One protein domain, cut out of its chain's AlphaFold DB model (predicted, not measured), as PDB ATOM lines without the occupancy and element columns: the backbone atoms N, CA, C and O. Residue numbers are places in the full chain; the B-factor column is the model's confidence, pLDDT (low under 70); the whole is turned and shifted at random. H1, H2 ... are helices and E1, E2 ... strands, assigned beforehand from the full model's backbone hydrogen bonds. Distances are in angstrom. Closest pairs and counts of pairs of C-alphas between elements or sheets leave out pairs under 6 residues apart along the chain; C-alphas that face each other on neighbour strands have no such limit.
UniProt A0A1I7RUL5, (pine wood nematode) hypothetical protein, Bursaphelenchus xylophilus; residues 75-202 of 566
ATOM      1  N   TYR A  75      29.414  10.374 -35.938       75.75
ATOM      2  CA  TYR A  75      28.451  10.004 -34.909       75.75
ATOM      3  C   TYR A  75      28.047   8.538 -35.048       75.75
ATOM      4  O   TYR A  75      27.731   8.052 -36.142       75.75
ATOM      5  N   PHE A  76      27.992   7.823 -33.928       79.38
ATOM      6  CA  PHE A  76      27.625   6.414 -33.931       79.38
ATOM      7  C   PHE A  76      26.139   6.241 -34.236       79.38
ATOM      8  O   PHE A  76      25.295   6.619 -33.436       79.38
ATOM      9  N   MET A  77      25.799   5.653 -35.385       78.19
ATOM     10  CA  MET A  77      24.433   5.207 -35.714       78.19
ATOM     11  C   MET A  77      23.315   6.241 -35.446       78.19
ATOM     12  O   MET A  77      22.219   5.865 -35.040       78.19
ATOM     13  N   LYS A  78      23.567   7.530 -35.735       80.56
ATOM     14  CA  LYS A  78      22.645   8.672 -35.507       80.56
ATOM     15  C   LYS A  78      22.432   9.073 -34.036       80.56
ATOM     16  O   LYS A  78      21.480   9.793 -33.749       80.56
ATOM     17  N   THR A  79      23.300   8.631 -33.134       84.25
ATOM     18  CA  THR A  79      23.379   9.129 -31.749       84.25
ATOM     19  C   THR A  79      24.129  10.461 -31.698       84.25
ATOM     20  O   THR A  79      24.780  10.850 -32.668       84.25
ATOM     21  N   ASN A  80      24.089  11.149 -30.561       85.19
ATOM     22  CA  ASN A  80      24.925  12.327 -30.299       85.19
ATOM     23  C   ASN A  80      26.323  11.953 -29.770       85.19
ATOM     24  O   ASN A  80      27.089  12.822 -29.353       85.19
ATOM     25  N   ILE A  81      26.670  10.663 -29.786       89.12
ATOM     26  CA  ILE A  81      27.955  10.148 -29.322       89.12
ATOM     27  C   ILE A  81      28.924  10.050 -30.503       89.12
ATOM     28  O   ILE A  81      28.696   9.290 -31.447       89.12
ATOM     29  N   SER A  82      30.005  10.830 -30.451       91.56
ATOM     30  CA  SER A  82      31.100  10.771 -31.424       91.56
ATOM     31  C   SER A  82      32.240   9.880 -30.938       91.56
ATOM     32  O   SER A  82      32.396   9.614 -29.740       91.56
ATOM     33  N   LEU A  83      33.086   9.452 -31.874       92.81
ATOM     34  CA  LEU A  83      34.321   8.758 -31.529       92.81
ATOM     35  C   LEU A  83      35.268   9.643 -30.710       92.81
ATOM     36  O   LEU A  83      35.887   9.146 -29.778       92.81
ATOM     37  N   GLU A  84      35.380  10.933 -31.022       94.06
ATOM     38  CA  GLU A  84      36.239  11.864 -30.280       94.06
ATOM     39  C   GLU A  84      35.846  11.923 -28.803       94.06
ATOM     40  O   GLU A  84      36.711  11.798 -27.939       94.06
ATOM     41  N   TRP A  85      34.543  12.022 -28.522       93.50
ATOM     42  CA  TRP A  85      34.034  11.978 -27.155       93.50
ATOM     43  C   TRP A  85      34.366  10.643 -26.478       93.50
ATOM     44  O   TRP A  85      34.832  10.621 -25.344       93.50
ATOM     45  N   LEU A  86      34.179   9.514 -27.171       95.19
ATOM     46  CA  LEU A  86      34.481   8.202 -26.594       95.19
ATOM     47  C   LEU A  86      35.976   8.051 -26.273       95.19
ATOM     48  O   LEU A  86      36.328   7.533 -25.215       95.19
ATOM     49  N   LEU A  87      36.854   8.519 -27.163       95.19
ATOM     50  CA  LEU A  87      38.298   8.520 -26.936       95.19
ATOM     51  C   LEU A  87      38.668   9.399 -25.741       95.19
ATOM     52  O   LEU A  87      39.466   8.963 -24.921       95.19
ATOM     53  N   GLU A  88      38.064  10.578 -25.594       94.94
ATOM     54  CA  GLU A  88      38.250  11.430 -24.413       94.94
ATOM     55  C   GLU A  88      37.881  10.679 -23.126       94.94
ATOM     56  O   GLU A  88      38.700  10.587 -22.215       94.94
ATOM     57  N   GLN A  89      36.710  10.034 -23.085       95.31
ATOM     58  CA  GLN A  89      36.275   9.267 -21.912       95.31
ATOM     59  C   GLN A  89      37.192   8.076 -21.594       95.31
ATOM     60  O   GLN A  89      37.462   7.788 -20.426       95.31
ATOM     61  N   ILE A  90      37.703   7.380 -22.613       95.94
ATOM     62  CA  ILE A  90      38.698   6.314 -22.426       95.94
ATOM     63  C   ILE A  90      40.017   6.912 -21.913       95.94
ATOM     64  O   ILE A  90      40.603   6.380 -20.971       95.94
ATOM     65  N   GLY A  91      40.472   8.029 -22.477       95.44
ATOM     66  CA  GLY A  91      41.694   8.717 -22.058       95.44
ATOM     67  C   GLY A  91      41.642   9.137 -20.594       95.44
ATOM     68  O   GLY A  91      42.555   8.826 -19.830       95.44
ATOM     69  N   GLU A  92      40.533   9.742 -20.170       95.56
ATOM     70  CA  GLU A  92      40.286  10.108 -18.773       95.56
ATOM     71  C   GLU A  92      40.254   8.877 -17.859       95.56
ATOM     72  O   GLU A  92      40.934   8.837 -16.827       95.56
ATOM     73  N   LYS A  93      39.498   7.838 -18.241       95.25
ATOM     74  CA  LYS A  93      39.307   6.635 -17.418       95.25
ATOM     75  C   LYS A  93      40.594   5.838 -17.230       95.25
ATOM     76  O   LYS A  93      40.867   5.369 -16.123       95.25
ATOM     77  N   PHE A  94      41.360   5.667 -18.303       95.06
ATOM     78  CA  PHE A  94      42.558   4.830 -18.340       95.06
ATOM     79  C   PHE A  94      43.858   5.639 -18.233       95.06
ATOM     80  O   PHE A  94      44.938   5.053 -18.279       95.06
ATOM     81  N   LYS A  95      43.766   6.964 -18.030       95.50
ATOM     82  CA  LYS A  95      44.904   7.898 -17.954       95.50
ATOM     83  C   LYS A  95      45.838   7.761 -19.157       95.50
ATOM     84  O   LYS A  95      47.056   7.683 -19.004       95.50
ATOM     85  N   ALA A  96      45.244   7.680 -20.342       93.56
ATOM     86  CA  ALA A  96      45.950   7.486 -21.596       93.56
ATOM     87  C   ALA A  96      45.898   8.750 -22.453       93.56
ATOM     88  O   ALA A  96      44.867   9.416 -22.541       93.56
ATOM     89  N   GLU A  97      47.011   9.047 -23.117       92.12
ATOM     90  CA  GLU A  97      47.106  10.111 -24.112       92.12
ATOM     91  C   GLU A  97      47.152   9.489 -25.508       92.12
ATOM     92  O   GLU A  97      47.967   8.607 -25.788       92.12
ATOM     93  N   PHE A  98      46.280   9.952 -26.401       90.19
ATOM     94  CA  PHE A  98      46.233   9.470 -27.777       90.19
ATOM     95  C   PHE A  98      47.048  10.395 -28.678       90.19
ATOM     96  O   PHE A  98      46.661  11.532 -28.930       90.19
ATOM     97  N   THR A  99      48.165   9.899 -29.211       86.88
ATOM     98  CA  THR A  99      48.982  10.650 -30.183       86.88
ATOM     99  C   THR A  99      48.354  10.693 -31.577       86.88
ATOM    100  O   THR A  99      48.700  11.544 -32.391       86.88
ATOM    101  N   SER A 100      47.450   9.756 -31.876       89.00
ATOM    102  CA  SER A 100      46.748   9.641 -33.156       89.00
ATOM    103  C   SER A 100      45.402   8.941 -32.984       89.00
ATOM    104  O   SER A 100      45.266   8.066 -32.130       89.00
ATOM    105  N   LYS A 101      44.429   9.273 -33.841       89.81
ATOM    106  CA  LYS A 101      43.126   8.594 -33.893       89.81
ATOM    107  C   LYS A 101      43.327   7.121 -34.294       89.81
ATOM    108  O   LYS A 101      43.944   6.874 -35.334       89.81
ATOM    109  N   PRO A 102      42.850   6.143 -33.504       93.69
ATOM    110  CA  PRO A 102      42.981   4.733 -33.851       93.69
ATOM    111  C   PRO A 102      42.062   4.366 -35.020       93.69
ATOM    112  O   PRO A 102      41.034   5.008 -35.252       93.69
ATOM    113  N   THR A 103      42.388   3.282 -35.724       95.62
ATOM    114  CA  THR A 103      41.388   2.593 -36.547       95.62
ATOM    115  C   THR A 103      40.323   1.996 -35.639       95.62
ATOM    116  O   THR A 103      40.643   1.532 -34.545       95.62
ATOM    117  N   TRP A 104      39.072   1.971 -36.081       96.00
ATOM    118  CA  TRP A 104      37.968   1.478 -35.269       96.00
ATOM    119  C   TRP A 104      36.890   0.838 -36.139       96.00
ATOM    120  O   TRP A 104      36.774   1.141 -37.329       96.00
ATOM    121  N   ILE A 105      36.107  -0.041 -35.527       95.69
ATOM    122  CA  ILE A 105      34.877  -0.589 -36.095       95.69
ATOM    123  C   ILE A 105      33.754  -0.452 -35.073       95.69
ATOM    124  O   ILE A 105      33.992  -0.470 -33.865       95.69
ATOM    125  N   ILE A 106      32.531  -0.317 -35.573       95.62
ATOM    126  CA  ILE A 106      31.322  -0.300 -34.760       95.62
ATOM    127  C   ILE A 106      30.401  -1.427 -35.193       95.62
ATOM    128  O   ILE A 106      30.159  -1.636 -36.383       95.62
ATOM    129  N   GLU A 107      29.866  -2.131 -34.209       95.38
ATOM    130  CA  GLU A 107      28.938  -3.230 -34.403       95.38
ATOM    131  C   GLU A 107      27.718  -3.004 -33.525       95.38
ATOM    132  O   GLU A 107      27.831  -2.658 -32.351       95.38
ATOM    133  N   ARG A 108      26.531  -3.198 -34.090       94.00
ATOM    134  CA  ARG A 108      25.297  -3.193 -33.312       94.00
ATOM    135  C   ARG A 108      25.091  -4.578 -32.707       94.00
ATOM    136  O   ARG A 108      25.110  -5.557 -33.446       94.00
ATOM    137  N   LEU A 109      24.894  -4.648 -31.392       92.69
ATOM    138  CA  LEU A 109      24.755  -5.917 -30.671       92.69
ATOM    139  C   LEU A 109      23.299  -6.368 -30.519       92.69
ATOM    140  O   LEU A 109      23.043  -7.566 -30.522       92.69
ATOM    141  N   ASN A 110      22.346  -5.438 -30.411       89.94
ATOM    142  CA  ASN A 110      20.920  -5.763 -30.337       89.94
ATOM    143  C   ASN A 110      20.207  -5.508 -31.672       89.94
ATOM    144  O   ASN A 110      20.523  -4.556 -32.383       89.94
ATOM    145  N   GLN A 111      19.211  -6.321 -32.017       81.75
ATOM    146  CA  GLN A 111      18.309  -6.025 -33.134       81.75
ATOM    147  C   GLN A 111      17.136  -5.213 -32.594       81.75
ATOM    148  O   GLN A 111      16.616  -5.571 -31.552       81.75
ATOM    149  N   TYR A 112      16.748  -4.124 -33.271       73.00
ATOM    150  CA  TYR A 112      15.530  -3.408 -32.879       73.00
ATOM    151  C   TYR A 112      14.332  -4.257 -33.275       73.00
ATOM    152  O   TYR A 112      14.122  -4.474 -34.473       73.00
ATOM    153  N   THR A 113      13.555  -4.691 -32.299       78.75
ATOM    154  CA  THR A 113      12.270  -5.342 -32.530       78.75
ATOM    155  C   THR A 113      11.151  -4.502 -31.927       78.75
ATOM    156  O   THR A 113      11.371  -3.703 -31.018       78.75
ATOM    157  N   GLU A 114       9.924  -4.673 -32.418       74.94
ATOM    158  CA  GLU A 114       8.747  -4.044 -31.796       74.94
ATOM    159  C   GLU A 114       8.507  -4.553 -30.361       74.94
ATOM    160  O   GLU A 114       7.791  -3.916 -29.594       74.94
ATOM    161  N   LYS A 115       9.168  -5.654 -29.981       82.25
ATOM    162  CA  LYS A 115       9.142  -6.266 -28.650       82.25
ATOM    163  C   LYS A 115      10.114  -5.618 -27.655       82.25
ATOM    164  O   LYS A 115      10.046  -5.916 -26.464       82.25
ATOM    165  N   ASP A 116      10.992  -4.719 -28.106       83.62
ATOM    166  CA  ASP A 116      11.959  -4.044 -27.234       83.62
ATOM    167  C   ASP A 116      11.296  -2.889 -26.467       83.62
ATOM    168  O   ASP A 116      11.211  -1.752 -26.940       83.62
ATOM    169  N   ILE A 117      10.849  -3.175 -25.242       85.19
ATOM    170  CA  ILE A 117      10.145  -2.213 -24.374       85.19
ATOM    171  C   ILE A 117      11.048  -1.032 -23.967       85.19
ATOM    172  O   ILE A 117      10.579   0.091 -23.776       85.19
ATOM    173  N   ASP A 118      12.357  -1.254 -23.835       83.69
ATOM    174  CA  ASP A 118      13.316  -0.227 -23.408       83.69
ATOM    175  C   ASP A 118      13.795   0.677 -24.553       83.69
ATOM    176  O   ASP A 118      14.328   1.760 -24.302       83.69
ATOM    177  N   LYS A 119      13.580   0.259 -25.808       86.81
ATOM    178  CA  LYS A 119      13.960   0.979 -27.034       86.81
ATOM    179  C   LYS A 119      15.417   1.458 -27.005       86.81
ATOM    180  O   LYS A 119      15.717   2.567 -27.460       86.81
ATOM    181  N   THR A 120      16.334   0.649 -26.475       91.38
ATOM    182  CA  THR A 120      17.753   1.017 -26.364       91.38
ATOM    183  C   THR A 120      18.571   0.589 -27.583       91.38
ATOM    184  O   THR A 120      18.226  -0.326 -28.331       91.38
ATOM    185  N   LEU A 121      19.683   1.283 -27.816       92.31
ATOM    186  CA  LEU A 121      20.703   0.911 -28.788       92.31
ATOM    187  C   LEU A 121      21.919   0.363 -28.038       92.31
ATOM    188  O   LEU A 121      22.523   1.083 -27.246       92.31
ATOM    189  N   VAL A 122      22.303  -0.881 -28.320       94.69
ATOM    190  CA  VAL A 122      23.521  -1.497 -27.782       94.69
ATOM    191  C   VAL A 122      24.542  -1.617 -28.906       94.69
ATOM    192  O   VAL A 122      24.303  -2.305 -29.902       94.69
ATOM    193  N   ILE A 123      25.688  -0.958 -28.753       95.81
ATOM    194  CA  ILE A 123      26.783  -0.989 -29.727       95.81
ATOM    195  C   ILE A 123      28.089  -1.419 -29.070       95.81
ATOM    196  O   ILE A 123      28.381  -1.051 -27.934       95.81
ATOM    197  N   ARG A 124      28.894  -2.166 -29.821       97.12
ATOM    198  CA  ARG A 124      30.298  -2.438 -29.536       97.12
ATOM    199  C   ARG A 124      31.161  -1.542 -30.406       97.12
ATOM    200  O   ARG A 124      30.934  -1.447 -31.612       97.12
ATOM    201  N   VAL A 125      32.171  -0.928 -29.803       97.44
ATOM    202  CA  VAL A 125      33.225  -0.206 -30.518       97.44
ATOM    203  C   VAL A 125      34.536  -0.938 -30.277       97.44
ATOM    204  O   VAL A 125      34.935  -1.102 -29.128       97.44
ATOM    205  N   THR A 126      35.193  -1.377 -31.350       97.44
ATOM    206  CA  THR A 126      36.473  -2.100 -31.296       97.44
ATOM    207  C   THR A 126      37.570  -1.232 -31.893       97.44
ATOM    208  O   THR A 126      37.409  -0.686 -32.986       97.44
ATOM    209  N   PHE A 127      38.691  -1.117 -31.190       96.75
ATOM    210  CA  PHE A 127      39.818  -0.255 -31.521       96.75
ATOM    211  C   PHE A 127      41.009  -1.074 -32.023       96.75
ATOM    212  O   PHE A 127      41.354  -2.115 -31.473       96.75
ATOM    213  N   GLY A 128      41.671  -0.577 -33.064       95.38
ATOM    214  CA  GLY A 128      42.883  -1.164 -33.640       95.38
ATOM    215  C   GLY A 128      44.165  -0.519 -33.118       95.38
ATOM    216  O   GLY A 128      45.068  -0.247 -33.907       95.38
ATOM    217  N   TRP A 129      44.235  -0.212 -31.821       94.50
ATOM    218  CA  TRP A 129      45.498   0.142 -31.170       94.50
ATOM    219  C   TRP A 129      46.188  -1.102 -30.607       94.50
ATOM    220  O   TRP A 129      45.540  -2.100 -30.302       94.50
ATOM    221  N   ASP A 130      47.503  -1.012 -30.421       86.69
ATOM    222  CA  ASP A 130      48.327  -2.059 -29.803       86.69
ATOM    223  C   ASP A 130      48.824  -1.595 -28.425       86.69
ATOM    224  O   ASP A 130      50.018  -1.484 -28.156       86.69
ATOM    225  N   HIS A 131      47.880  -1.183 -27.576       88.69
ATOM    226  CA  HIS A 131      48.169  -0.639 -26.254       88.69
ATOM    227  C   HIS A 131      47.685  -1.612 -25.176       88.69
ATOM    228  O   HIS A 131      46.484  -1.744 -24.956       88.69
ATOM    229  N   GLU A 132      48.618  -2.260 -24.473       86.81
ATOM    230  CA  GLU A 132      48.320  -3.351 -23.526       86.81
ATOM    231  C   GLU A 132      47.367  -2.946 -22.389       86.81
ATOM    232  O   GLU A 132      46.589  -3.764 -21.909       86.81
ATOM    233  N   ASN A 133      47.402  -1.675 -21.972       90.62
ATOM    234  CA  ASN A 133      46.587  -1.174 -20.857       90.62
ATOM    235  C   ASN A 133      45.237  -0.570 -21.278       90.62
ATOM    236  O   ASN A 133      44.514  -0.060 -20.421       90.62
ATOM    237  N   LEU A 134      44.914  -0.561 -22.575       94.69
ATOM    238  CA  LEU A 134      43.650  -0.024 -23.078       94.69
ATOM    239  C   LEU A 134      42.717  -1.154 -23.523       94.69
ATOM    240  O   LEU A 134      43.184  -2.148 -24.080       94.69
ATOM    241  N   PRO A 135      41.396  -1.006 -23.331       95.44
ATOM    242  CA  PRO A 135      40.445  -2.014 -23.780       95.44
ATOM    243  C   PRO A 135      40.485  -2.133 -25.306       95.44
ATOM    244  O   PRO A 135      40.462  -1.126 -26.006       95.44
ATOM    245  N   LYS A 136      40.518  -3.351 -25.854       96.31
ATOM    246  CA  LYS A 136      40.412  -3.528 -27.316       96.31
ATOM    247  C   LYS A 136      39.020  -3.201 -27.831       96.31
ATOM    248  O   LYS A 136      38.871  -2.800 -28.981       96.31
ATOM    249  N   SER A 137      38.009  -3.354 -26.989       97.50
ATOM    250  CA  SER A 137      36.631  -3.025 -27.308       97.50
ATOM    251  C   SER A 137      35.859  -2.596 -26.068       97.50
ATOM    252  O   SER A 137      36.222  -2.905 -24.931       97.50
ATOM    253  N   VAL A 138      34.793  -1.840 -26.306       97.94
ATOM    254  CA  VAL A 138      33.885  -1.324 -25.283       97.94
ATOM    255  C   VAL A 138      32.443  -1.454 -25.746       97.94
ATOM    256  O   VAL A 138      32.179  -1.472 -26.951       97.94
ATOM    257  N   VAL A 139      31.506  -1.500 -24.799       98.06
ATOM    258  CA  VAL A 139      30.067  -1.531 -25.079       98.06
ATOM    259  C   VAL A 139      29.411  -0.241 -24.596       98.06
ATOM    260  O   VAL A 139      29.657   0.226 -23.482       98.06
ATOM    261  N   LEU A 140      28.554   0.327 -25.443       97.31
ATOM    262  CA  LEU A 140      27.695   1.459 -25.120       97.31
ATOM    263  C   LEU A 140      26.234   1.017 -25.233       97.31
ATOM    264  O   LEU A 140      25.810   0.558 -26.294       97.31
ATOM    265  N   LYS A 141      25.462   1.182 -24.155       96.50
ATOM    266  CA  LYS A 141      23.995   1.082 -24.171       96.50
ATOM    267  C   LYS A 141      23.423   2.492 -24.093       96.50
ATOM    268  O   LYS A 141      23.700   3.208 -23.137       96.50
ATOM    269  N   ILE A 142      22.675   2.902 -25.108       93.44
ATOM    270  CA  ILE A 142      22.218   4.281 -25.304       93.44
ATOM    271  C   ILE A 142      20.692   4.283 -25.365       93.44
ATOM    272  O   ILE A 142      20.096   3.481 -26.090       93.44
ATOM    273  N   SER A 143      20.046   5.187 -24.630       89.81
ATOM    274  CA  SER A 143      18.602   5.393 -24.771       89.81
ATOM    275  C   SER A 143      18.310   6.098 -26.095       89.81
ATOM    276  O   SER A 143      18.789   7.207 -26.327       89.81
ATOM    277  N   ASN A 144      17.483   5.502 -26.956       77.00
ATOM    278  CA  ASN A 144      17.092   6.114 -28.232       77.00
ATOM    279  C   ASN A 144      15.990   7.181 -28.067       77.00
ATOM    280  O   ASN A 144      15.501   7.744 -29.047       77.00
ATOM    281  N   LYS A 145      15.518   7.423 -26.837       70.31
ATOM    282  CA  LYS A 145      14.345   8.261 -26.569       70.31
ATOM    283  C   LYS A 145      14.580   9.226 -25.421       70.31
ATOM    284  O   LYS A 145      15.292   8.928 -24.460       70.31
ATOM    285  N   ARG A 146      13.965  10.400 -25.554       61.16
ATOM    286  CA  ARG A 146      14.016  11.489 -24.582       61.16
ATOM    287  C   ARG A 146      12.796  11.431 -23.655       61.16
ATOM    288  O   ARG A 146      11.716  11.017 -24.070       61.16
ATOM    289  N   LEU A 147      12.970  11.869 -22.405       57.66
ATOM    290  CA  LEU A 147      11.895  11.933 -21.401       57.66
ATOM    291  C   LEU A 147      10.769  12.923 -21.754       57.66
ATOM    292  O   LEU A 147       9.688  12.825 -21.179       57.66
ATOM    293  N   ASP A 148      11.020  13.873 -22.658       57.97
ATOM    294  CA  ASP A 148      10.076  14.911 -23.093       57.97
ATOM    295  C   ASP A 148       9.134  14.452 -24.217       57.97
ATOM    296  O   ASP A 148       8.361  15.255 -24.735       57.97
ATOM    297  N   SER A 149       9.163  13.167 -24.582       66.50
ATOM    298  CA  SER A 149       8.234  12.628 -25.569       66.50
ATOM    299  C   SER A 149       6.776  12.719 -25.110       66.50
ATOM    300  O   SER A 149       6.437  12.411 -23.966       66.50
ATOM    301  N   GLU A 150       5.892  13.067 -26.045       73.81
ATOM    302  CA  GLU A 150       4.440  13.037 -25.849       73.81
ATOM    303  C   GLU A 150       3.896  11.598 -25.748       73.81
ATOM    304  O   GLU A 150       2.825  11.371 -25.181       73.81
ATOM    305  N   SER A 151       4.637  10.603 -26.250       85.62
ATOM    306  CA  SER A 151       4.234   9.197 -26.192       85.62
ATOM    307  C   SER A 151       4.458   8.607 -24.798       85.62
ATOM    308  O   SER A 151       5.578   8.578 -24.284       85.62
ATOM    309  N   GLN A 152       3.395   8.061 -24.194       84.88
ATOM    310  CA  GLN A 152       3.481   7.378 -22.895       84.88
ATOM    311  C   GLN A 152       4.466   6.200 -22.920       84.88
ATOM    312  O   GLN A 152       5.250   6.050 -21.985       84.88
ATOM    313  N   SER A 153       4.482   5.428 -24.012       83.25
ATOM    314  CA  SER A 153       5.410   4.305 -24.206       83.25
ATOM    315  C   SER A 153       6.869   4.780 -24.270       83.25
ATOM    316  O   SER A 153       7.762   4.173 -23.689       83.25
ATOM    317  N   GLU A 154       7.143   5.920 -24.917       85.38
ATOM    318  CA  GLU A 154       8.504   6.483 -24.955       85.38
ATOM    319  C   GLU A 154       8.953   7.026 -23.593       85.38
ATOM    320  O   GLU A 154      10.097   6.806 -23.191       85.38
ATOM    321  N   ARG A 155       8.050   7.672 -22.843       87.56
ATOM    322  CA  ARG A 155       8.321   8.081 -21.456       87.56
ATOM    323  C   ARG A 155       8.599   6.881 -20.557       87.56
ATOM    324  O   ARG A 155       9.481   6.950 -19.703       87.56
ATOM    325  N   MET A 156       7.860   5.787 -20.740       90.44
ATOM    326  CA  MET A 156       8.086   4.555 -19.997       90.44
ATOM    327  C   MET A 156       9.456   3.953 -20.322       90.44
ATOM    328  O   MET A 156      10.216   3.702 -19.391       90.44
ATOM    329  N   ALA A 157       9.809   3.810 -21.602       89.88
ATOM    330  CA  ALA A 157      11.121   3.319 -22.035       89.88
ATOM    331  C   ALA A 157      12.276   4.131 -21.413       89.88
ATOM    332  O   ALA A 157      13.200   3.573 -20.819       89.88
ATOM    333  N   ALA A 158      12.176   5.463 -21.442       89.69
ATOM    334  CA  ALA A 158      13.162   6.348 -20.824       89.69
ATOM    335  C   ALA A 158      13.244   6.186 -19.289       89.69
ATOM    336  O   ALA A 158      14.337   6.222 -18.718       89.69
ATOM    337  N   ASN A 159      12.112   5.962 -18.611       90.81
ATOM    338  CA  ASN A 159      12.091   5.658 -17.176       90.81
ATOM    339  C   ASN A 159      12.727   4.295 -16.862       90.81
ATOM    340  O   ASN A 159      13.466   4.190 -15.884       90.81
ATOM    341  N   LEU A 160      12.486   3.272 -17.688       93.75
ATOM    342  CA  LEU A 160      13.114   1.960 -17.534       93.75
ATOM    343  C   LEU A 160      14.636   2.049 -17.701       93.75
ATOM    344  O   LEU A 160      15.367   1.504 -16.878       93.75
ATOM    345  N   PHE A 161      15.120   2.816 -18.681       94.38
ATOM    346  CA  PHE A 161      16.554   3.061 -18.847       94.38
ATOM    347  C   PHE A 161      17.160   3.807 -17.650       94.38
ATOM    348  O   PHE A 161      18.200   3.423 -17.119       94.38
ATOM    349  N   LYS A 162      16.488   4.857 -17.156       93.56
ATOM    350  CA  LYS A 162      16.924   5.581 -15.951       93.56
ATOM    351  C   LYS A 162      17.029   4.650 -14.740       93.56
ATOM    352  O   LYS A 162      17.967   4.755 -13.950       93.56
ATOM    353  N   LYS A 163      16.064   3.747 -14.592       95.38
ATOM    354  CA  LYS A 163      16.035   2.739 -13.534       95.38
ATOM    355  C   LYS A 163      17.168   1.718 -13.688       95.38
ATOM    356  O   LYS A 163      17.803   1.379 -12.691       95.38
ATOM    357  N   GLU A 164      17.486   1.295 -14.911       97.25
ATOM    358  CA  GLU A 164      18.662   0.465 -15.201       97.25
ATOM    359  C   GLU A 164      19.965   1.168 -14.784       97.25
ATOM    360  O   GLU A 164      20.782   0.571 -14.082       97.25
ATOM    361  N   CYS A 165      20.133   2.454 -15.118       96.88
ATOM    362  CA  CYS A 165      21.285   3.251 -14.681       96.88
ATOM    363  C   CYS A 165      21.448   3.224 -13.155       96.88
ATOM    364  O   CYS A 165      22.509   2.851 -12.654       96.88
ATOM    365  N   LYS A 166      20.380   3.540 -12.411       97.31
ATOM    366  CA  LYS A 166      20.390   3.506 -10.939       97.31
ATOM    367  C   LYS A 166      20.678   2.114 -10.379       97.31
ATOM    368  O   LYS A 166      21.334   1.969  -9.347       97.31
ATOM    369  N   THR A 167      20.207   1.080 -11.068       98.06
ATOM    370  CA  THR A 167      20.462  -0.309 -10.692       98.06
ATOM    371  C   THR A 167      21.948  -0.638 -10.800       98.06
ATOM    372  O   THR A 167      22.519  -1.153  -9.840       98.06
ATOM    373  N   TYR A 168      22.614  -0.268 -11.899       98.12
ATOM    374  CA  TYR A 168      24.067  -0.428 -12.021       98.12
ATOM    375  C   TYR A 168      24.854   0.442 -11.037       98.12
ATOM    376  O   TYR A 168      25.875  -0.012 -10.519       98.12
ATOM    377  N   GLU A 169      24.416   1.674 -10.762       97.12
ATOM    378  CA  GLU A 169      25.037   2.536  -9.744       97.12
ATOM    379  C   GLU A 169      25.051   1.837  -8.379       97.12
ATOM    380  O   GLU A 169      26.103   1.746  -7.742       97.12
ATOM    381  N   TRP A 170      23.917   1.270  -7.957       97.81
ATOM    382  CA  TRP A 170      23.832   0.547  -6.690       97.81
ATOM    383  C   TRP A 170      24.592  -0.783  -6.716       97.81
ATOM    384  O   TRP A 170      25.391  -1.053  -5.814       97.81
ATOM    385  N   LEU A 171      24.389  -1.613  -7.744       97.88
ATOM    386  CA  LEU A 171      24.967  -2.955  -7.832       97.88
ATOM    387  C   LEU A 171      26.502  -2.944  -7.845       97.88
ATOM    388  O   LEU A 171      27.119  -3.840  -7.271       97.88
ATOM    389  N   GLN A 172      27.136  -1.907  -8.401       96.06
ATOM    390  CA  GLN A 172      28.594  -1.738  -8.337       96.06
ATOM    391  C   GLN A 172      29.129  -1.539  -6.909       96.06
ATOM    392  O   GLN A 172      30.299  -1.811  -6.641       96.06
ATOM    393  N   THR A 173      28.284  -1.102  -5.970       95.88
ATOM    394  CA  THR A 173      28.642  -1.008  -4.543       95.88
ATOM    395  C   THR A 173      28.528  -2.351  -3.816       95.88
ATOM    396  O   THR A 173      29.031  -2.507  -2.696       95.88
ATOM    397  N   VAL A 174      27.872  -3.341  -4.430       95.00
ATOM    398  CA  VAL A 174      27.637  -4.657  -3.841       95.00
ATOM    399  C   VAL A 174      28.811  -5.578  -4.158       95.00
ATOM    400  O   VAL A 174      29.130  -5.887  -5.305       95.00
ATOM    401  N   ARG A 175      29.476  -6.070  -3.110       92.12
ATOM    402  CA  ARG A 175      30.609  -6.986  -3.273       92.12
ATOM    403  C   ARG A 175      30.150  -8.331  -3.837       92.12
ATOM    404  O   ARG A 175      29.155  -8.885  -3.385       92.12
ATOM    405  N   ARG A 176      30.983  -8.914  -4.706       89.56
ATOM    406  CA  ARG A 176      30.872 -10.294  -5.233       89.56
ATOM    407  C   ARG A 176      29.710 -10.551  -6.198       89.56
ATOM    408  O   ARG A 176      29.551 -11.695  -6.615       89.56
ATOM    409  N   VAL A 177      28.966  -9.526  -6.608       93.56
ATOM    410  CA  VAL A 177      28.013  -9.664  -7.716       93.56
ATOM    411  C   VAL A 177      28.777  -9.709  -9.038       93.56
ATOM    412  O   VAL A 177      29.779  -9.017  -9.221       93.56
ATOM    413  N   LYS A 178      28.326 -10.572  -9.948       97.06
ATOM    414  CA  LYS A 178      28.875 -10.724 -11.294       97.06
ATOM    415  C   LYS A 178      28.215  -9.712 -12.221       97.06
ATOM    416  O   LYS A 178      27.069  -9.901 -12.610       97.06
ATOM    417  N   LEU A 179      28.938  -8.652 -12.558       97.25
ATOM    418  CA  LEU A 179      28.483  -7.557 -13.416       97.25
ATOM    419  C   LEU A 179      29.576  -7.223 -14.427       97.25
ATOM    420  O   LEU A 179      30.752  -7.459 -14.126       97.25
ATOM    421  N   PRO A 180      29.221  -6.632 -15.578       97.44
ATOM    422  CA  PRO A 180      30.205  -5.911 -16.360       97.44
ATOM    423  C   PRO A 180      30.746  -4.734 -15.541       97.44
ATOM    424  O   PRO A 180      30.026  -4.081 -14.779       97.44
ATOM    425  N   MET A 181      32.024  -4.437 -15.715       96.44
ATOM    426  CA  MET A 181      32.626  -3.202 -15.260       96.44
ATOM    427  C   MET A 181      31.976  -2.045 -16.009       96.44
ATOM    428  O   MET A 181      32.126  -1.910 -17.223       96.44
ATOM    429  N   VAL A 182      31.274  -1.190 -15.273       97.44
ATOM    430  CA  VAL A 182      30.703   0.032 -15.825       97.44
ATOM    431  C   VAL A 182      31.717   1.155 -15.636       97.44
ATOM    432  O   VAL A 182      32.139   1.482 -14.527       97.44
ATOM    433  N   HIS A 183      32.182   1.721 -16.741       96.31
ATOM    434  CA  HIS A 183      33.192   2.771 -16.731       96.31
ATOM    435  C   HIS A 183      32.583   4.143 -16.449       96.31
ATOM    436  O   HIS A 183      33.206   4.919 -15.716       96.31
ATOM    437  N   LEU A 184      31.387   4.397 -16.994       96.06
ATOM    438  CA  LEU A 184      30.625   5.638 -16.867       96.06
ATOM    439  C   LEU A 184      29.118   5.356 -16.993       96.06
ATOM    440  O   LEU A 184      28.692   4.567 -17.836       96.06
ATOM    441  N   ILE A 185      28.320   6.059 -16.189       95.88
ATOM    442  CA  ILE A 185      26.859   6.115 -16.306       95.88
ATOM    443  C   ILE A 185      26.466   7.578 -16.474       95.88
ATOM    444  O   ILE A 185      26.827   8.420 -15.655       95.88
ATOM    445  N   ARG A 186      25.707   7.878 -17.528       91.31
ATOM    446  CA  ARG A 186      25.049   9.170 -17.719       91.31
ATOM    447  C   ARG A 186      23.545   8.942 -17.649       91.31
ATOM    448  O   ARG A 186      22.924   8.527 -18.622       91.31
ATOM    449  N   SER A 187      22.967   9.198 -16.480       84.56
ATOM    450  CA  SER A 187      21.530   9.035 -16.216       84.56
ATOM    451  C   SER A 187      20.710  10.298 -16.503       84.56
ATOM    452  O   SER A 187      19.477  10.251 -16.505       84.56
ATOM    453  N   SER A 188      21.380  11.434 -16.721       73.44
ATOM    454  CA  SER A 188      20.722  12.723 -16.875       73.44
ATOM    455  C   SER A 188      20.177  12.947 -18.284       73.44
ATOM    456  O   SER A 188      20.893  12.811 -19.270       73.44
ATOM    457  N   PHE A 189      18.922  13.390 -18.341       65.31
ATOM    458  CA  PHE A 189      18.272  13.965 -19.520       65.31
ATOM    459  C   PHE A 189      18.245  15.508 -19.447       65.31
ATOM    460  O   PHE A 189      17.492  16.154 -20.170       65.31
ATOM    461  N   THR A 190      18.977  16.116 -18.500       56.84
ATOM    462  CA  THR A 190      18.804  17.536 -18.136       56.84
ATOM    463  C   THR A 190      19.454  18.509 -19.109       56.84
ATOM    464  O   THR A 190      19.066  19.674 -19.150       56.84
ATOM    465  N   MET A 191      20.446  18.069 -19.880       60.53
ATOM    466  CA  MET A 191      21.057  18.885 -20.923       60.53
ATOM    467  C   MET A 191      20.393  18.538 -22.252       60.53
ATOM    468  O   MET A 191      20.404  17.383 -22.662       60.53
ATOM    469  N   ALA A 192      19.844  19.540 -22.949       61.38
ATOM    470  CA  ALA A 192      19.082  19.369 -24.197       61.38
ATOM    471  C   ALA A 192      19.830  18.615 -25.327       61.38
ATOM    472  O   ALA A 192      19.212  18.218 -26.322       61.38
ATOM    473  N   ASN A 193      21.141  18.413 -25.160       65.44
ATOM    474  CA  ASN A 193      22.057  17.811 -26.125       65.44
ATOM    475  C   ASN A 193      22.777  16.552 -25.604       65.44
ATOM    476  O   ASN A 193      23.615  16.020 -26.324       65.44
ATOM    477  N   GLU A 194      22.494  16.076 -24.386       76.25
ATOM    478  CA  GLU A 194      23.127  14.860 -23.862       76.25
ATOM    479  C   GLU A 194      22.173  13.669 -23.912       76.25
ATOM    480  O   GLU A 194      21.022  13.746 -23.481       76.25
ATOM    481  N   GLU A 195      22.668  12.548 -24.436       83.50
ATOM    482  CA  GLU A 195      21.939  11.283 -24.446       83.50
ATOM    483  C   GLU A 195      22.286  10.451 -23.207       83.50
ATOM    484  O   GLU A 195      23.470  10.321 -22.871       83.50
ATOM    485  N   PRO A 196      21.280   9.860 -22.537       90.44
ATOM    486  CA  PRO A 196      21.520   8.881 -21.494       90.44
ATOM    487  C   PRO A 196      22.267   7.674 -22.054       90.44
ATOM    488  O   PRO A 196      21.880   7.112 -23.084       90.44
ATOM    489  N   LEU A 197      23.323   7.261 -21.357       94.19
ATOM    490  CA  LEU A 197      24.175   6.164 -21.794       94.19
ATOM    491  C   LEU A 197      24.791   5.409 -20.618       94.19
ATOM    492  O   LEU A 197      25.063   5.975 -19.557       94.19
ATOM    493  N   ILE A 198      25.088   4.139 -20.861       97.31
ATOM    494  CA  ILE A 198      25.921   3.302 -20.008       97.31
ATOM    495  C   ILE A 198      27.121   2.856 -20.842       97.31
ATOM    496  O   ILE A 198      26.955   2.223 -21.884       97.31
ATOM    497  N   PHE A 199      28.324   3.198 -20.383       97.06
ATOM    498  CA  PHE A 199      29.592   2.792 -20.985       97.06
ATOM    499  C   PHE A 199      30.224   1.711 -20.110       97.06
ATOM    500  O   PHE A 199      30.539   1.955 -18.944       97.06
ATOM    501  N   MET A 200      30.405   0.517 -20.670       97.75
ATOM    502  CA  MET A 200      30.852  -0.678 -19.956       97.75
ATOM    503  C   MET A 200      31.928  -1.461 -20.720       97.75
ATOM    504  O   MET A 200      32.158  -1.233 -21.912       97.75
ATOM    505  N   GLU A 201      32.597  -2.373 -20.013       97.06
ATOM    506  CA  GLU A 201      33.543  -3.319 -20.610       97.06
ATOM    507  C   GLU A 201      32.854  -4.212 -21.654       97.06
ATOM    508  O   GLU A 201      31.680  -4.565 -21.518       97.06
ATOM    509  N   ASP A 202      33.604  -4.618 -22.675       97.56
ATOM    510  CA  ASP A 202      33.200  -5.711 -23.552       97.56
ATOM    511  C   ASP A 202      33.608  -7.054 -22.928       97.56
ATOM    512  O   ASP A 202      34.773  -7.294 -22.615       97.56
TER     513      ASP A 202
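AT A GLANCE: This is residues 75 to 202 of the 566 residues of the protein "(pine wood nematode) hypothetical protein" of Bursaphelenchus xylophilus (UniProt A0A1I7RUL5). A twisted sheet of five strands has a helix on each of its two faces: the long H2 runs slantwise over E3, E5 and E4, and the shorter H1 sits on the opposite face. Residues 173 to 178, between H2 and E4, stick out. The printed part has 128 residues with two named helices and five named strands, in the order H1, E1, E2, E3, H2, E4, E5; the sheet's order is E1, E2, E3, E5, E4, antiparallel throughout. The class is mixed, helices and strands, though under half of the residues are in named elements. The whole is compact, with a radius of gyration of the C-alphas of 15.3 A, and spans 46 by 36 by 28 A.

HOW THE PARTS SIT: H1, residues 83 to 94, is on the sheet at a height of 6.3 A, only just over none of its strands, with 2 of its C-alphas falling on E3, residues 137 to 143. E1, residues 104 to 108, E2, residues 120 to 127, and E3 form a meander, each strand the antiparallel neighbour of the one before. In the hairpin E1 and E2, N 105 and O 126 are 2.9 A apart, within hydrogen-bond range; in the hairpin E2 and E3, N 121 and O 142 are at 2.8 A. H2, residues 152 to 171, is on the face opposite to H1, at a height over the sheet of 9.2 A. Its line and that of E4, residues 182 to 186, stand at 39 degrees on the local plane; their closest C-alphas, those of Cys 165 and Ile 185, are 6.5 A apart. E3, H2 and E4 form a split strand-helix-strand unit with a right-handed crossover: E3 and E4 run the same way, with E5, residues 197 to 201, between them in the sheet. Between E3 and E5, N 141 and O 198 are within hydrogen-bond range at 2.9 A, and in the hairpin E4 and E5, N 186 and O 197 are within hydrogen-bond range at 2.9 A. E1 and E4 are the edge strands. H1 and H2 are apart. In both helices every O i to N i+4 pair is within hydrogen-bond range.

IN THESE COORDINATES: H1 begins at C-alpha 83 (34.321, 8.758, -31.529) and measures 16.0 A. E1, E2 and E3 measure 13.6, 22.7 and 20.1 A. H2, 28.2 A long, begins at C-alpha 152 (3.481, 7.378, -22.895). E4 measures 10.9 A, and E5, 13.4 A, ends at C-alpha 201 (33.543, -3.319, -20.610).

THE WHOLE: The two C-alphas farthest apart, those of Glu 132 and Glu 150, are 46.9 A from each other. The printed part has no cut. The link from E1 to E2, 11 residues, is long; the others are short. Mean pLDDT of the printed part is 89.2, with residues 146 to 149 and 189 to 193 under 70.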